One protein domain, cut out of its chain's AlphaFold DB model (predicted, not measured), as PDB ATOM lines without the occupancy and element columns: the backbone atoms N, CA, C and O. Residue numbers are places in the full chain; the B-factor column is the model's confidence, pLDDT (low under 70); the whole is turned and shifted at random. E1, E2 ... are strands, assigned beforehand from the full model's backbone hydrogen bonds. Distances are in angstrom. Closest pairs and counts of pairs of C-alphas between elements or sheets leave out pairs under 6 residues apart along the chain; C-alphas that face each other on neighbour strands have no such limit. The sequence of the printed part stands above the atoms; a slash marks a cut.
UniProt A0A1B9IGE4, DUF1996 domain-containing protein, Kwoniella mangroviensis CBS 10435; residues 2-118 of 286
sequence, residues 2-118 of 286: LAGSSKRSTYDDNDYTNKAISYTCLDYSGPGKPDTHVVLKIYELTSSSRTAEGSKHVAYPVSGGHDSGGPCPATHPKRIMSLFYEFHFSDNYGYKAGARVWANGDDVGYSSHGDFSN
ATOM      1  N   LEU A   2      30.524 -33.501 -19.325       63.28
ATOM      2  CA  LEU A   2      31.761 -32.955 -19.914       63.28
ATOM      3  C   LEU A   2      32.321 -33.888 -21.001       63.28
ATOM      4  O   LEU A   2      33.119 -33.463 -21.829       63.28
ATOM      5  N   ALA A   3      31.883 -35.148 -21.002       63.09
ATOM      6  CA  ALA A   3      32.284 -36.192 -21.932       63.09
ATOM      7  C   ALA A   3      31.517 -36.144 -23.274       63.09
ATOM      8  O   ALA A   3      30.815 -37.079 -23.630       63.09
ATOM      9  N   GLY A   4      31.636 -35.040 -24.017       68.31
ATOM     10  CA  GLY A   4      31.091 -34.929 -25.378       68.31
ATOM     11  C   GLY A   4      29.680 -34.333 -25.489       68.31
ATOM     12  O   GLY A   4      29.077 -33.884 -24.513       68.31
ATOM     13  N   SER A   5      29.183 -34.268 -26.727       73.06
ATOM     14  CA  SER A   5      27.893 -33.677 -27.102       73.06
ATOM     15  C   SER A   5      27.255 -34.498 -28.217       73.06
ATOM     16  O   SER A   5      27.866 -34.670 -29.268       73.06
ATOM     17  N   SER A   6      25.997 -34.908 -28.035       73.25
ATOM     18  CA  SER A   6      25.205 -35.611 -29.059       73.25
ATOM     19  C   SER A   6      24.830 -34.736 -30.261       73.25
ATOM     20  O   SER A   6      24.149 -35.183 -31.174       73.25
ATOM     21  N   LYS A   7      25.250 -33.466 -30.271       73.81
ATOM     22  CA  LYS A   7      25.034 -32.514 -31.372       73.81
ATOM     23  C   LYS A   7      26.342 -32.033 -31.995       73.81
ATOM     24  O   LYS A   7      26.357 -31.010 -32.675       73.81
ATOM     25  N   ARG A   8      27.461 -32.694 -31.688       77.81
ATOM     26  CA  ARG A   8      28.772 -32.321 -32.217       77.81
ATOM     27  C   ARG A   8      28.776 -32.505 -33.735       77.81
ATOM     28  O   ARG A   8      28.388 -33.553 -34.229       77.81
ATOM     29  N   SER A   9      29.247 -31.484 -34.444       77.56
ATOM     30  CA  SER A   9      29.390 -31.477 -35.905       77.56
ATOM     31  C   SER A   9      30.822 -31.206 -36.374       77.56
ATOM     32  O   SER A   9      31.083 -31.086 -37.568       77.56
ATOM     33  N   THR A  10      31.769 -31.092 -35.444       80.19
ATOM     34  CA  THR A  10      33.176 -30.793 -35.726       80.19
ATOM     35  C   THR A  10      34.086 -31.717 -34.931       80.19
ATOM     36  O   THR A  10      33.758 -32.084 -33.801       80.19
ATOM     37  N   TYR A  11      35.260 -32.014 -35.482       80.94
ATOM     38  CA  TYR A  11      36.309 -32.785 -34.823       80.94
ATOM     39  C   TYR A  11      37.603 -31.976 -34.763       80.94
ATOM     40  O   TYR A  11      38.091 -31.492 -35.783       80.94
ATOM     41  N   ASP A  12      38.149 -31.844 -33.559       82.75
ATOM     42  CA  ASP A  12      39.473 -31.287 -33.291       82.75
ATOM     43  C   ASP A  12      40.377 -32.396 -32.752       82.75
ATOM     44  O   ASP A  12      40.120 -32.936 -31.675       82.75
ATOM     45  N   ASP A  13      41.434 -32.728 -33.495       80.62
ATOM     46  CA  ASP A  13      42.383 -33.779 -33.115       80.62
ATOM     47  C   ASP A  13      43.262 -33.399 -31.909       80.62
ATOM     48  O   ASP A  13      43.891 -34.264 -31.294       80.62
ATOM     49  N   ASN A  14      43.297 -32.114 -31.547       81.06
ATOM     50  CA  ASN A  14      44.002 -31.626 -30.363       81.06
ATOM     51  C   ASN A  14      43.139 -31.703 -29.098       81.06
ATOM     52  O   ASN A  14      43.669 -31.663 -27.987       81.06
ATOM     53  N   ASP A  15      41.821 -31.842 -29.245       78.31
ATOM     54  CA  ASP A  15      40.904 -32.045 -28.132       78.31
ATOM     55  C   ASP A  15      40.716 -33.547 -27.892       78.31
ATOM     56  O   ASP A  15      40.006 -34.253 -28.609       78.31
ATOM     57  N   TYR A  16      41.350 -34.049 -26.832       73.31
ATOM     58  CA  TYR A  16      41.267 -35.456 -26.440       73.31
ATOM     59  C   TYR A  16      39.837 -35.934 -26.165       73.31
ATOM     60  O   TYR A  16      39.572 -37.129 -26.297       73.31
ATOM     61  N   THR A  17      38.894 -35.040 -25.850       72.38
ATOM     62  CA  THR A  17      37.479 -35.410 -25.686       72.38
ATOM     63  C   THR A  17      36.808 -35.805 -27.004       72.38
ATOM     64  O   THR A  17      35.729 -36.401 -26.997       72.38
ATOM     65  N   ASN A  18      37.433 -35.505 -28.144       78.81
ATOM     66  CA  ASN A  18      36.983 -35.958 -29.457       78.81
ATOM     67  C   ASN A  18      37.485 -37.366 -29.793       78.81
ATOM     68  O   ASN A  18      36.895 -38.019 -30.643       78.81
ATOM     69  N   LYS A  19      38.512 -37.868 -29.094       77.31
ATOM     70  CA  LYS A  19      39.118 -39.192 -29.339       77.31
ATOM     71  C   LYS A  19      38.398 -40.345 -28.645       77.31
ATOM     72  O   LYS A  19      38.787 -41.496 -28.808       77.31
ATOM     73  N   ALA A  20      37.363 -40.045 -27.862       75.12
ATOM     74  CA  ALA A  20      36.535 -41.053 -27.207       75.12
ATOM     75  C   ALA A  20      35.673 -41.853 -28.186       75.12
ATOM     76  O   ALA A  20      35.228 -42.948 -27.853       75.12
ATOM     77  N   ILE A  21      35.442 -41.294 -29.374       79.19
ATOM     78  CA  ILE A  21      34.802 -41.978 -30.483       79.19
ATOM     79  C   ILE A  21      35.783 -41.961 -31.638       79.19
ATOM     80  O   ILE A  21      36.151 -40.893 -32.127       79.19
ATOM     81  N   SER A  22      36.233 -43.139 -32.052       77.75
ATOM     82  CA  SER A  22      37.142 -43.263 -33.181       77.75
ATOM     83  C   SER A  22      36.572 -44.164 -34.253       77.75
ATOM     84  O   SER A  22      35.750 -45.053 -34.007       77.75
ATOM     85  N   TYR A  23      37.025 -43.868 -35.464       79.06
ATOM     86  CA  TYR A  23      36.630 -44.550 -36.666       79.06
ATOM     87  C   TYR A  23      37.846 -45.327 -37.185       79.06
ATOM     88  O   TYR A  23      38.929 -44.764 -37.321       79.06
ATOM     89  N   THR A  24      37.714 -46.633 -37.415       75.19
ATOM     90  CA  THR A  24      38.746 -47.487 -38.028       75.19
ATOM     91  C   THR A  24      38.164 -48.376 -39.125       75.19
ATOM     92  O   THR A  24      37.140 -49.020 -38.931       75.19
ATOM     93  N   CYS A  25      38.836 -48.466 -40.268       72.81
ATOM     94  CA  CYS A  25      38.509 -49.441 -41.302       72.81
ATOM     95  C   CYS A  25      39.385 -50.688 -41.109       72.81
ATOM     96  O   CYS A  25      40.606 -50.556 -41.082       72.81
ATOM     97  N   LEU A  26      38.803 -51.888 -41.001       68.50
ATOM     98  CA  LEU A  26      39.590 -53.110 -40.748       68.50
ATOM     99  C   LEU A  26      40.582 -53.436 -41.882       68.50
ATOM    100  O   LEU A  26      41.689 -53.883 -41.603       68.50
ATOM    101  N   ASP A  27      40.227 -53.120 -43.132       67.19
ATOM    102  CA  ASP A  27      41.043 -53.408 -44.324       67.19
ATOM    103  C   ASP A  27      41.653 -52.149 -44.976       67.19
ATOM    104  O   ASP A  27      42.067 -52.174 -46.138       67.19
ATOM    105  N   TYR A  28      41.694 -51.015 -44.268       62.66
ATOM    106  CA  TYR A  28      42.235 -49.763 -44.804       62.66
ATOM    107  C   TYR A  28      43.123 -49.047 -43.784       62.66
ATOM    108  O   TYR A  28      42.740 -48.810 -42.645       62.66
ATOM    109  N   SER A  29      44.331 -48.690 -44.221       62.91
ATOM    110  CA  SER A  29      45.403 -48.137 -43.385       62.91
ATOM    111  C   SER A  29      45.429 -46.606 -43.314       62.91
ATOM    112  O   SER A  29      46.351 -46.033 -42.730       62.91
ATOM    113  N   GLY A  30      44.459 -45.923 -43.926       66.56
ATOM    114  CA  GLY A  30      44.327 -44.473 -43.804       66.56
ATOM    115  C   GLY A  30      43.573 -44.051 -42.537       66.56
ATOM    116  O   GLY A  30      43.017 -44.889 -41.827       66.56
ATOM    117  N   PRO A  31      43.537 -42.740 -42.239       66.62
ATOM    118  CA  PRO A  31      42.831 -42.228 -41.073       66.62
ATOM    119  C   PRO A  31      41.332 -42.497 -41.218       66.62
ATOM    120  O   PRO A  31      40.708 -42.025 -42.171       66.62
ATOM    121  N   GLY A  32      40.761 -43.247 -40.279       70.12
ATOM    122  CA  GLY A  32      39.327 -43.485 -40.264       70.12
ATOM    123  C   GLY A  32      38.578 -42.201 -39.921       70.12
ATOM    124  O   GLY A  32      38.920 -41.461 -38.998       70.12
ATOM    125  N   LYS A  33      37.558 -41.925 -40.718       73.12
ATOM    126  CA  LYS A  33      36.654 -40.786 -40.584       73.12
ATOM    127  C   LYS A  33      35.213 -41.291 -40.578       73.12
ATOM    128  O   LYS A  33      34.983 -42.389 -41.088       73.12
ATOM    129  N   PRO A  34      34.245 -40.516 -40.066       71.69
ATOM    130  CA  PRO A  34      32.859 -40.973 -40.001       71.69
ATOM    131  C   PRO A  34      32.260 -41.395 -41.348       71.69
ATOM    132  O   PRO A  34      31.359 -42.224 -41.388       71.69
ATOM    133  N   ASP A  35      32.766 -40.841 -42.451       63.06
ATOM    134  CA  ASP A  35      32.315 -41.138 -43.806       63.06
ATOM    135  C   ASP A  35      32.935 -42.423 -44.388       63.06
ATOM    136  O   ASP A  35      32.338 -43.064 -45.256       63.06
ATOM    137  N   THR A  36      34.111 -42.837 -43.913       58.59
ATOM    138  CA  THR A  36      34.778 -44.070 -44.374       58.59
ATOM    139  C   THR A  36      34.029 -45.328 -43.886       58.59
ATOM    140  O   THR A  36      33.049 -45.221 -43.171       58.59
ATOM    141  N   HIS A  37      34.364 -46.543 -44.322       51.09
ATOM    142  CA  HIS A  37      33.655 -47.762 -43.883       51.09
ATOM    143  C   HIS A  37      34.157 -48.191 -42.505       51.09
ATOM    144  O   HIS A  37      35.316 -48.587 -42.412       51.09
ATOM    145  N   VAL A  38      33.356 -48.092 -41.439       55.03
ATOM    146  CA  VAL A  38      33.967 -47.987 -40.110       55.03
ATOM    147  C   VAL A  38      33.498 -48.970 -39.044       55.03
ATOM    148  O   VAL A  38      32.320 -49.149 -38.794       55.03
ATOM    149  N   VAL A  39      34.461 -49.482 -38.294       53.59
ATOM    150  CA  VAL A  39      34.315 -49.848 -36.892       53.59
ATOM    151  C   VAL A  39      34.212 -48.609 -35.992       53.59
ATOM    152  O   VAL A  39      35.153 -47.812 -35.920       53.59
ATOM    153  N   LEU A  40      33.095 -48.466 -35.274       55.53
ATOM    154  CA  LEU A  40      32.918 -47.432 -34.248       55.53
ATOM    155  C   LEU A  40      33.465 -47.931 -32.913       55.53
ATOM    156  O   LEU A  40      32.989 -48.946 -32.404       55.53
ATOM    157  N   LYS A  41      34.422 -47.196 -32.345       54.47
ATOM    158  CA  LYS A  41      34.990 -47.471 -31.025       54.47
ATOM    159  C   LYS A  41      34.547 -46.408 -30.033       54.47
ATOM    160  O   LYS A  41      34.905 -45.251 -30.228       54.47
ATOM    161  N   ILE A  42      33.782 -46.780 -29.005       55.72
ATOM    162  CA  ILE A  42      33.307 -45.849 -27.962       55.72
ATOM    163  C   ILE A  42      33.990 -46.165 -26.641       55.72
ATOM    164  O   ILE A  42      34.003 -47.324 -26.225       55.72
ATOM    165  N   TYR A  43      34.477 -45.118 -25.974       54.62
ATOM    166  CA  TYR A  43      35.093 -45.220 -24.661       54.62
ATOM    167  C   TYR A  43      34.486 -44.268 -23.638       54.62
ATOM    168  O   TYR A  43      34.273 -43.091 -23.927       54.62
ATOM    169  N   GLU A  44      34.273 -44.755 -22.415       56.19
ATOM    170  CA  GLU A  44      33.681 -43.979 -21.314       56.19
ATOM    171  C   GLU A  44      34.476 -44.090 -20.017       56.19
ATOM    172  O   GLU A  44      35.134 -45.097 -19.784       56.19
ATOM    173  N   LEU A  45      34.451 -43.029 -19.195       64.62
ATOM    174  CA  LEU A  45      35.475 -42.755 -18.181       64.62
ATOM    175  C   LEU A  45      34.960 -42.020 -16.923       64.62
ATOM    176  O   LEU A  45      33.775 -41.826 -16.726       64.62
ATOM    177  N   THR A  46      35.911 -41.702 -16.039       50.62
ATOM    178  CA  THR A  46      35.881 -41.172 -14.654       50.62
ATOM    179  C   THR A  46      34.655 -40.367 -14.206       50.62
ATOM    180  O   THR A  46      34.150 -39.531 -14.948       50.62
ATOM    181  N   SER A  47      34.229 -40.545 -12.948       52.12
ATOM    182  CA  SER A  47      33.035 -39.897 -12.394       52.12
ATOM    183  C   SER A  47      33.327 -38.872 -11.293       52.12
ATOM    184  O   SER A  47      34.340 -38.912 -10.587       52.12
ATOM    185  N   SER A  48      32.402 -37.929 -11.138       50.84
ATOM    186  CA  SER A  48      32.271 -37.047  -9.980       50.84
ATOM    187  C   SER A  48      31.010 -37.415  -9.177       50.84
ATOM    188  O   SER A  48      30.154 -38.186  -9.624       50.84
ATOM    189  N   SER A  49      30.892 -36.886  -7.956       45.94
ATOM    190  CA  SER A  49      29.693 -37.031  -7.116       45.94
ATOM    191  C   SER A  49      28.419 -36.629  -7.881       45.94
ATOM    192  O   SER A  49      28.432 -35.653  -8.629       45.94
ATOM    193  N   ARG A  50      27.297 -37.337  -7.652       51.44
ATOM    194  CA  ARG A  50      25.977 -37.145  -8.313       51.44
ATOM    195  C   ARG A  50      25.385 -35.723  -8.211       51.44
ATOM    196  O   ARG A  50      24.323 -35.473  -8.764       51.44
ATOM    197  N   THR A  51      26.038 -34.806  -7.500       47.00
ATOM    198  CA  THR A  51      25.554 -33.457  -7.160       47.00
ATOM    199  C   THR A  51      26.272 -32.321  -7.898       47.00
ATOM    200  O   THR A  51      26.027 -31.158  -7.593       47.00
ATOM    201  N   ALA A  52      27.143 -32.608  -8.872       51.41
ATOM    202  CA  ALA A  52      27.763 -31.548  -9.668       51.41
ATOM    203  C   ALA A  52      26.713 -30.820 -10.536       51.41
ATOM    204  O   ALA A  52      26.096 -31.432 -11.414       51.41
ATOM    205  N   GLU A  53      26.527 -29.514 -10.314       48.97
ATOM    206  CA  GLU A  53      25.673 -28.666 -11.156       48.97
ATOM    207  C   GLU A  53      26.053 -28.792 -12.649       48.97
ATOM    208  O   GLU A  53      27.230 -28.795 -13.025       48.97
ATOM    209  N   GLY A  54      25.041 -28.898 -13.521       51.97
ATOM    210  CA  GLY A  54      25.213 -28.934 -14.981       51.97
ATOM    211  C   GLY A  54      25.443 -30.317 -15.612       51.97
ATOM    212  O   GLY A  54      26.057 -30.402 -16.677       51.97
ATOM    213  N   SER A  55      24.979 -31.409 -14.991       50.69
ATOM    214  CA  SER A  55      25.092 -32.784 -15.527       50.69
ATOM    215  C   SER A  55      26.537 -33.194 -15.860       50.69
ATOM    216  O   SER A  55      26.793 -33.933 -16.817       50.69
ATOM    217  N   LYS A  56      27.511 -32.684 -15.099       63.28
ATOM    218  CA  LYS A  56      28.949 -32.972 -15.244       63.28
ATOM    219  C   LYS A  56      29.332 -34.206 -14.424       63.28
ATOM    220  O   LYS A  56      30.190 -34.138 -13.555       63.28
ATOM    221  N   HIS A  57      28.632 -35.316 -14.659       68.06
ATOM    222  CA  HIS A  57      28.816 -36.537 -13.874       68.06
ATOM    223  C   HIS A  57      30.102 -37.287 -14.236       68.06
ATOM    224  O   HIS A  57      30.675 -37.949 -13.376       68.06
ATOM    225  N   VAL A  58      30.560 -37.165 -15.485       77.00
ATOM    226  CA  VAL A  58      31.682 -37.920 -16.049       77.00
ATOM    227  C   VAL A  58      32.595 -37.020 -16.891       77.00
ATOM    228  O   VAL A  58      32.108 -36.113 -17.583       77.00
ATOM    229  N   ALA A  59      33.906 -37.288 -16.840       79.00
ATOM    230  CA  ALA A  59      34.934 -36.664 -17.669       79.00
ATOM    231  C   ALA A  59      35.957 -37.682 -18.210       79.00
ATOM    232  O   ALA A  59      36.235 -38.711 -17.589       79.00
ATOM    233  N   TYR A  60      36.557 -37.353 -19.356       78.56
ATOM    234  CA  TYR A  60      37.680 -38.100 -19.923       78.56
ATOM    235  C   TYR A  60      38.998 -37.806 -19.171       78.56
ATOM    236  O   TYR A  60      39.134 -36.732 -18.578       78.56
ATOM    237  N   PRO A  61      39.980 -38.732 -19.186       78.06
ATOM    238  CA  PRO A  61      41.341 -38.501 -18.730       78.06
ATOM    239  C   PRO A  61      41.956 -37.258 -19.350       78.06
ATOM    240  O   PRO A  61      41.688 -36.927 -20.503       78.06
ATOM    241  N   VAL A  62      42.849 -36.609 -18.606       78.88
ATOM    242  CA  VAL A  62      43.553 -35.419 -19.110       78.88
ATOM    243  C   VAL A  62      44.631 -35.752 -20.150       78.88
ATOM    244  O   VAL A  62      45.096 -34.858 -20.849       78.88
ATOM    245  N   SER A  63      45.058 -37.016 -20.242       77.75
ATOM    246  CA  SER A  63      46.051 -37.507 -21.208       77.75
ATOM    247  C   SER A  63      45.988 -39.037 -21.333       77.75
ATOM    248  O   SER A  63      45.213 -39.677 -20.629       77.75
ATOM    249  N   GLY A  64      46.782 -39.634 -22.233       72.06
ATOM    250  CA  GLY A  64      46.908 -41.094 -22.385       72.06
ATOM    251  C   GLY A  64      45.788 -41.777 -23.179       72.06
ATOM    252  O   GLY A  64      45.878 -42.961 -23.451       72.06
ATOM    253  N   GLY A  65      44.744 -41.064 -23.597       67.94
ATOM    254  CA  GLY A  65      43.627 -41.691 -24.308       67.94
ATOM    255  C   GLY A  65      42.839 -42.672 -23.431       67.94
ATOM    256  O   GLY A  65      42.992 -42.710 -22.209       67.94
ATOM    257  N   HIS A  66      41.951 -43.433 -24.062       66.69
ATOM    258  CA  HIS A  66      41.005 -44.301 -23.360       66.69
ATOM    259  C   HIS A  66      41.632 -45.603 -22.830       66.69
ATOM    260  O   HIS A  66      41.276 -46.039 -21.735       66.69
ATOM    261  N   ASP A  67      42.601 -46.174 -23.553       64.81
ATOM    262  CA  ASP A  67      43.180 -47.491 -23.243       64.81
ATOM    263  C   ASP A  67      44.418 -47.414 -22.353       64.81
ATOM    264  O   ASP A  67      44.781 -48.392 -21.710       64.81
ATOM    265  N   SER A  68      45.089 -46.263 -22.275       68.81
ATOM    266  CA  SER A  68      46.351 -46.170 -21.524       68.81
ATOM    267  C   SER A  68      46.164 -45.827 -20.045       68.81
ATOM    268  O   SER A  68      47.143 -45.576 -19.346       68.81
ATOM    269  N   GLY A  69      44.920 -45.772 -19.553       70.75
ATOM    270  CA  GLY A  69      44.638 -45.530 -18.135       70.75
ATOM    271  C   GLY A  69      45.122 -44.165 -17.629       70.75
ATOM    272  O   GLY A  69      45.505 -44.034 -16.459       70.75
ATOM    273  N   GLY A  70      45.120 -43.140 -18.486       77.81
ATOM    274  CA  GLY A  70      45.675 -41.826 -18.162       77.81
ATOM    275  C   GLY A  70      44.943 -41.078 -17.036       77.81
ATOM    276  O   GLY A  70      43.814 -41.429 -16.685       77.81
ATOM    277  N   PRO A  71      45.582 -40.076 -16.406       81.19
ATOM    278  CA  PRO A  71      45.162 -39.539 -15.116       81.19
ATOM    279  C   PRO A  71      43.769 -38.901 -15.130       81.19
ATOM    280  O   PRO A  71      43.360 -38.236 -16.082       81.19
ATOM    281  N   CYS A  72      43.057 -39.087 -14.019       83.12
ATOM    282  CA  CYS A  72      41.766 -38.455 -13.776       83.12
ATOM    283  C   CYS A  72      41.936 -36.926 -13.656       83.12
ATOM    284  O   CYS A  72      42.867 -36.483 -12.975       83.12
ATOM    285  N   PRO A  73      41.051 -36.104 -14.245       81.31
ATOM    286  CA  PRO A  73      41.033 -34.669 -13.975       81.31
ATOM    287  C   PRO A  73      40.833 -34.383 -12.482       81.31
ATOM    288  O   PRO A  73      40.096 -35.097 -11.803       81.31
ATOM    289  N   ALA A  74      41.400 -33.284 -11.972       83.81
ATOM    290  CA  ALA A  74      41.218 -32.880 -10.570       83.81
ATOM    291  C   ALA A  74      39.735 -32.685 -10.183       83.81
ATOM    292  O   ALA A  74      39.357 -32.880  -9.032       83.81
ATOM    293  N   THR A  75      38.884 -32.343 -11.154       80.25
ATOM    294  CA  THR A  75      37.431 -32.207 -10.978       80.25
ATOM    295  C   THR A  75      36.686 -33.549 -10.926       80.25
ATOM    296  O   THR A  75      35.550 -33.583 -10.462       80.25
ATOM    297  N   HIS A  76      37.303 -34.643 -11.387       83.56
ATOM    298  CA  HIS A  76      36.720 -35.990 -11.471       83.56
ATOM    299  C   HIS A  76      37.711 -37.033 -10.927       83.56
ATOM    300  O   HIS A  76      38.164 -37.902 -11.664       83.56
ATOM    301  N   PRO A  77      38.089 -36.971  -9.635       83.25
ATOM    302  CA  PRO A  77      39.211 -37.744  -9.095       83.25
ATOM    303  C   PRO A  77      38.910 -39.240  -8.904       83.25
ATOM    304  O   PRO A  77      39.742 -39.967  -8.359       83.25
ATOM    305  N   LYS A  78      37.713 -39.715  -9.273       80.88
ATOM    306  CA  LYS A  78      37.298 -41.110  -9.110       80.88
ATOM    307  C   LYS A  78      37.285 -41.808 -10.464       80.88
ATOM    308  O   LYS A  78      36.498 -41.474 -11.348       80.88
ATOM    309  N   ARG A  79      38.144 -42.817 -10.614       78.19
ATOM    310  CA  ARG A  79      38.134 -43.691 -11.786       78.19
ATOM    311  C   ARG A  79      36.968 -44.672 -11.700       78.19
ATOM    312  O   ARG A  79      36.711 -45.237 -10.640       78.19
ATOM    313  N   ILE A  80      36.296 -44.864 -12.828       77.19
ATOM    314  CA  ILE A  80      35.302 -45.918 -13.040       77.19
ATOM    315  C   ILE A  80      35.806 -46.867 -14.131       77.19
ATOM    316  O   ILE A  80      36.879 -46.630 -14.692       77.19
ATOM    317  N   MET A  81      35.057 -47.938 -14.407       74.69
ATOM    318  CA  MET A  81      35.391 -48.859 -15.493       74.69
ATOM    319  C   MET A  81      35.464 -48.123 -16.828       74.69
ATOM    320  O   MET A  81      34.570 -47.336 -17.134       74.69
ATOM    321  N   SER A  82      36.517 -48.398 -17.596       76.12
ATOM    322  CA  SER A  82      36.529 -48.026 -19.004       76.12
ATOM    323  C   SER A  82      35.626 -48.993 -19.750       76.12
ATOM    324  O   SER A  82      35.818 -50.205 -19.669       76.12
ATOM    325  N   LEU A  83      34.634 -48.460 -20.450       78.12
ATOM    326  CA  LEU A  83      33.824 -49.245 -21.373       78.12
ATOM    327  C   LEU A  83      34.453 -49.162 -22.753       78.12
ATOM    328  O   LEU A  83      34.935 -48.100 -23.130       78.12
ATOM    329  N   PHE A  84      34.449 -50.272 -23.480       78.00
ATOM    330  CA  PHE A  84      34.857 -50.317 -24.873       78.00
ATOM    331  C   PHE A  84      33.752 -50.989 -25.675       78.00
ATOM    332  O   PHE A  84      33.426 -52.153 -25.433       78.00
ATOM    333  N   TYR A  85      33.175 -50.248 -26.615       78.62
ATOM    334  CA  TYR A  85      32.221 -50.787 -27.576       78.62
ATOM    335  C   TYR A  85      32.836 -50.789 -28.954       78.62
ATOM    336  O   TYR A  85      33.391 -49.777 -29.373       78.62
ATOM    337  N   GLU A  86      32.679 -51.903 -29.659       78.31
ATOM    338  CA  GLU A  86      33.097 -52.042 -31.040       78.31
ATOM    339  C   GLU A  86      31.894 -52.455 -31.890       78.31
ATOM    340  O   GLU A  86      31.327 -53.530 -31.695       78.31
ATOM    341  N   PHE A  87      31.482 -51.591 -32.819       78.19
ATOM    342  CA  PHE A  87      30.380 -51.883 -33.737       78.19
ATOM    343  C   PHE A  87      30.925 -52.123 -35.134       78.19
ATOM    344  O   PHE A  87      31.519 -51.223 -35.728       78.19
ATOM    345  N   HIS A  88      30.718 -53.329 -35.661       76.88
ATOM    346  CA  HIS A  88      31.065 -53.672 -37.037       76.88
ATOM    347  C   HIS A  88      29.812 -53.571 -37.898       76.88
ATOM    348  O   HIS A  88      28.788 -54.170 -37.574       76.88
ATOM    349  N   PHE A  89      29.897 -52.850 -39.011       74.62
ATOM    350  CA  PHE A  89      28.852 -52.855 -40.026       74.62
ATOM    351  C   PHE A  89      29.456 -53.032 -41.416       74.62
ATOM    352  O   PHE A  89      30.562 -52.575 -41.707       74.62
ATOM    353  N   SER A  90      28.704 -53.697 -42.284       73.00
ATOM    354  CA  SER A  90      28.981 -53.792 -43.709       73.00
ATOM    355  C   SER A  90      27.692 -53.514 -44.472       73.00
ATOM    356  O   SER A  90      26.599 -53.862 -44.030       73.00
ATOM    357  N   ASP A  91      27.816 -52.842 -45.612       74.88
ATOM    358  CA  ASP A  91      26.707 -52.605 -46.527       74.88
ATOM    359  C   ASP A  91      27.120 -53.022 -47.945       74.88
ATOM    360  O   ASP A  91      28.303 -53.168 -48.256       74.88
ATOM    361  N   ASN A  92      26.130 -53.261 -48.805       77.31
ATOM    362  CA  ASN A  92      26.360 -53.685 -50.188       77.31
ATOM    363  C   ASN A  92      26.614 -52.499 -51.139       77.31
ATOM    364  O   ASN A  92      26.596 -52.674 -52.359       77.31
ATOM    365  N   TYR A  93      26.796 -51.285 -50.613       78.12
ATOM    366  CA  TYR A  93      26.889 -50.063 -51.395       78.12
ATOM    367  C   TYR A  93      28.327 -49.535 -51.389       78.12
ATOM    368  O   TYR A  93      28.964 -49.319 -50.358       78.12
ATOM    369  N   GLY A  94      28.864 -49.274 -52.583       75.94
ATOM    370  CA  GLY A  94      30.162 -48.611 -52.699       75.94
ATOM    371  C   GLY A  94      30.161 -47.267 -51.963       75.94
ATOM    372  O   GLY A  94      29.132 -46.591 -51.893       75.94
ATOM    373  N   TYR A  95      31.311 -46.869 -51.412       75.56
ATOM    374  CA  TYR A  95      31.438 -45.556 -50.788       75.56
ATOM    375  C   TYR A  95      31.024 -44.442 -51.751       75.56
ATOM    376  O   TYR A  95      31.523 -44.330 -52.871       75.56
ATOM    377  N   LYS A  96      30.128 -43.587 -51.265       75.50
ATOM    378  CA  LYS A  96      29.756 -42.327 -51.892       75.50
ATOM    379  C   LYS A  96      29.684 -41.271 -50.797       75.50
ATOM    380  O   LYS A  96      28.955 -41.440 -49.821       75.50
ATOM    381  N   ALA A  97      30.437 -40.188 -50.965       72.62
ATOM    382  CA  ALA A  97      30.438 -39.077 -50.021       72.62
ATOM    383  C   ALA A  97      29.007 -38.554 -49.790       72.62
ATOM    384  O   ALA A  97      28.251 -38.368 -50.749       72.62
ATOM    385  N   GLY A  98      28.636 -38.359 -48.521       73.50
ATOM    386  CA  GLY A  98      27.302 -37.898 -48.110       73.50
ATOM    387  C   GLY A  98      26.162 -38.907 -48.311       73.50
ATOM    388  O   GLY A  98      25.003 -38.537 -48.178       73.50
ATOM    389  N   ALA A  99      26.453 -40.166 -48.664       80.00
ATOM    390  CA  ALA A  99      25.428 -41.203 -48.835       80.00
ATOM    391  C   ALA A  99      25.181 -42.043 -47.571       80.00
ATOM    392  O   ALA A  99      24.295 -42.895 -47.574       80.00
ATOM    393  N   ARG A 100      25.967 -41.826 -46.510       81.31
ATOM    394  CA  ARG A 100      25.819 -42.483 -45.209       81.31
ATOM    395  C   ARG A 100      25.447 -41.442 -44.169       81.31
ATOM    396  O   ARG A 100      26.043 -40.371 -44.139       81.31
ATOM    397  N   VAL A 101      24.458 -41.782 -43.353       83.44
ATOM    398  CA  VAL A 101      23.921 -40.937 -42.286       83.44
ATOM    399  C   VAL A 101      23.676 -41.818 -41.070       83.44
ATOM    400  O   VAL A 101      23.317 -42.989 -41.216       83.44
ATOM    401  N   TRP A 102      23.849 -41.272 -39.874       84.38
ATOM    402  CA  TRP A 102      23.461 -41.972 -38.654       84.38
ATOM    403  C   TRP A 102      21.948 -41.904 -38.451       84.38
ATOM    404  O   TRP A 102      21.283 -40.966 -38.889       84.38
ATOM    405  N   ALA A 103      21.388 -42.895 -37.752       86.25
ATOM    406  CA  ALA A 103      19.944 -42.997 -37.520       86.25
ATOM    407  C   ALA A 103      19.354 -41.801 -36.747       86.25
ATOM    408  O   ALA A 103      18.159 -41.548 -36.834       86.25
ATOM    409  N   ASN A 104      20.188 -41.041 -36.031       83.94
ATOM    410  CA  ASN A 104      19.810 -39.791 -35.368       83.94
ATOM    411  C   ASN A 104      19.773 -38.574 -36.316       83.94
ATOM    412  O   ASN A 104      19.563 -37.452 -35.852       83.94
ATOM    413  N   GLY A 105      19.989 -38.778 -37.617       84.81
ATOM    414  CA  GLY A 105      19.955 -37.754 -38.658       84.81
ATOM    415  C   GLY A 105      21.298 -37.107 -38.980       84.81
ATOM    416  O   GLY A 105      21.346 -36.308 -39.910       84.81
ATOM    417  N   ASP A 106      22.367 -37.434 -38.256       84.62
ATOM    418  CA  ASP A 106      23.682 -36.823 -38.451       84.62
ATOM    419  C   ASP A 106      24.353 -37.320 -39.738       84.62
ATOM    420  O   ASP A 106      24.721 -38.495 -39.851       84.62
ATOM    421  N   ASP A 107      24.526 -36.414 -40.702       82.38
ATOM    422  CA  ASP A 107      25.239 -36.670 -41.960       82.38
ATOM    423  C   ASP A 107      26.751 -36.372 -41.892       82.38
ATOM    424  O   ASP A 107      27.481 -36.641 -42.849       82.38
ATOM    425  N   VAL A 108      27.232 -35.851 -40.756       81.88
ATOM    426  CA  VAL A 108      28.647 -35.560 -40.488       81.88
ATOM    427  C   VAL A 108      29.301 -36.712 -39.733       81.88
ATOM    428  O   VAL A 108      30.424 -37.100 -40.044       81.88
ATOM    429  N   GLY A 109      28.592 -37.253 -38.742       82.12
ATOM    430  CA  GLY A 109      28.946 -38.446 -37.984       82.12
ATOM    431  C   GLY A 109      29.801 -38.219 -36.743       82.12
ATOM    432  O   GLY A 109      30.696 -39.008 -36.480       82.12
ATOM    433  N   TYR A 110      29.528 -37.178 -35.954       80.56
ATOM    434  CA  TYR A 110      30.176 -36.950 -34.648       80.56
ATOM    435  C   TYR A 110      29.198 -36.924 -33.462       80.56
ATOM    436  O   TYR A 110      29.602 -36.666 -32.328       80.56
ATOM    437  N   SER A 111      27.918 -37.198 -33.708       80.69
ATOM    438  CA  SER A 111      26.816 -37.140 -32.733       80.69
ATOM    439  C   SER A 111      26.579 -38.410 -31.912       80.69
ATOM    440  O   SER A 111      25.646 -38.454 -31.102       80.69
ATOM    441  N   SER A 112      27.379 -39.454 -32.127       78.12
ATOM    442  CA  SER A 112      27.228 -40.731 -31.433       78.12
ATOM    443  C   SER A 112      27.337 -40.564 -29.915       78.12
ATOM    444  O   SER A 112      28.145 -39.787 -29.404       78.12
ATOM    445  N   HIS A 113      26.521 -41.321 -29.190       76.56
ATOM    446  CA  HIS A 113      26.606 -41.465 -27.741       76.56
ATOM    447  C   HIS A 113      26.342 -42.925 -27.375       76.56
ATOM    448  O   HIS A 113      25.684 -43.643 -28.128       76.56
ATOM    449  N   GLY A 114      26.893 -43.349 -26.244       75.12
ATOM    450  CA  GLY A 114      26.584 -44.622 -25.613       75.12
ATOM    451  C   GLY A 114      25.885 -44.362 -24.290       75.12
ATOM    452  O   GLY A 114      26.144 -43.356 -23.633       75.12
ATOM    453  N   ASP A 115      24.995 -45.273 -23.924       75.62
ATOM    454  CA  ASP A 115      24.489 -45.388 -22.567       75.62
ATOM    455  C   ASP A 115      24.838 -46.789 -22.070       75.62
ATOM    456  O   ASP A 115      24.624 -47.786 -22.768       75.62
ATOM    457  N   PHE A 116      25.353 -46.879 -20.847       77.44
ATOM    458  CA  PHE A 116      25.638 -48.156 -20.213       77.44
ATOM    459  C   PHE A 116      24.735 -48.408 -19.018       77.44
ATOM    460  O   PHE A 116      24.798 -47.735 -17.987       77.44
ATOM    461  N   SER A 117      23.951 -49.471 -19.134       77.50
ATOM    462  CA  SER A 117      23.257 -50.104 -18.022       77.50
ATOM    463  C   SER A 117      23.848 -51.488 -17.785       77.50
ATOM    464  O   SER A 117      24.002 -52.266 -18.724       77.50
ATOM    465  N   ASN A 118      24.130 -51.828 -16.528       75.62
ATOM    466  CA  ASN A 118      24.541 -53.179 -16.159       75.62
ATOM    467  C   ASN A 118      23.404 -53.887 -15.414       75.62
ATOM    468  O   ASN A 118      22.861 -53.346 -14.457       75.62
TER     469      ASN A 118
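Overview. This is residues 2 to 118 of the 286 residues of the protein "DUF1996 domain-containing protein" of Kwoniella mangroviensis CBS 10435 (UniProt A0A1B9IGE4). This domain has little regular structure: a small sheet of three short strands amid long loops. Residues 45 to 82 loop out beyond one end of the sheet, and residues 88 to 118 run beyond the other end and fold back past it. The printed part has 117 residues, of which 15 are in named strands, with no named helix; the class is all strand, and antiparallel E1, E2, E3 form a meander, each strand the antiparallel neighbour of the one before. It is compact, radius of gyration of the C-alphas 15.4 A, and only just elongated, spanning 47 by 31 by 27 A.

Arrangement. Inner strand E2, residues 39 to 44, forms a hairpin with edge strand E1, residues 21 to 24, at 155 degrees; N 39 and O 24 are 2.8 A apart, within hydrogen-bond range. E2 and edge strand E3, residues 83 to 87, form another at 164 degrees, with N 42 and O 85 at 3.0 A. E1 and E3 are apart.

Along the chain. E1 begins at C-alpha 21 (34.802, -41.978, -30.483) and measures 10.1 A, E2 16.7 A and E3 13.1 A, ending at C-alpha 87 (30.380, -51.883, -33.737).

Size, cuts and confidence. The C-alphas farthest apart, of Thr 51 and Gly 94, are 48.2 A apart. The printed part has no cut; both links are long. Mean pLDDT of the printed part is 72.1, with residues 35 to 57 among those under 70.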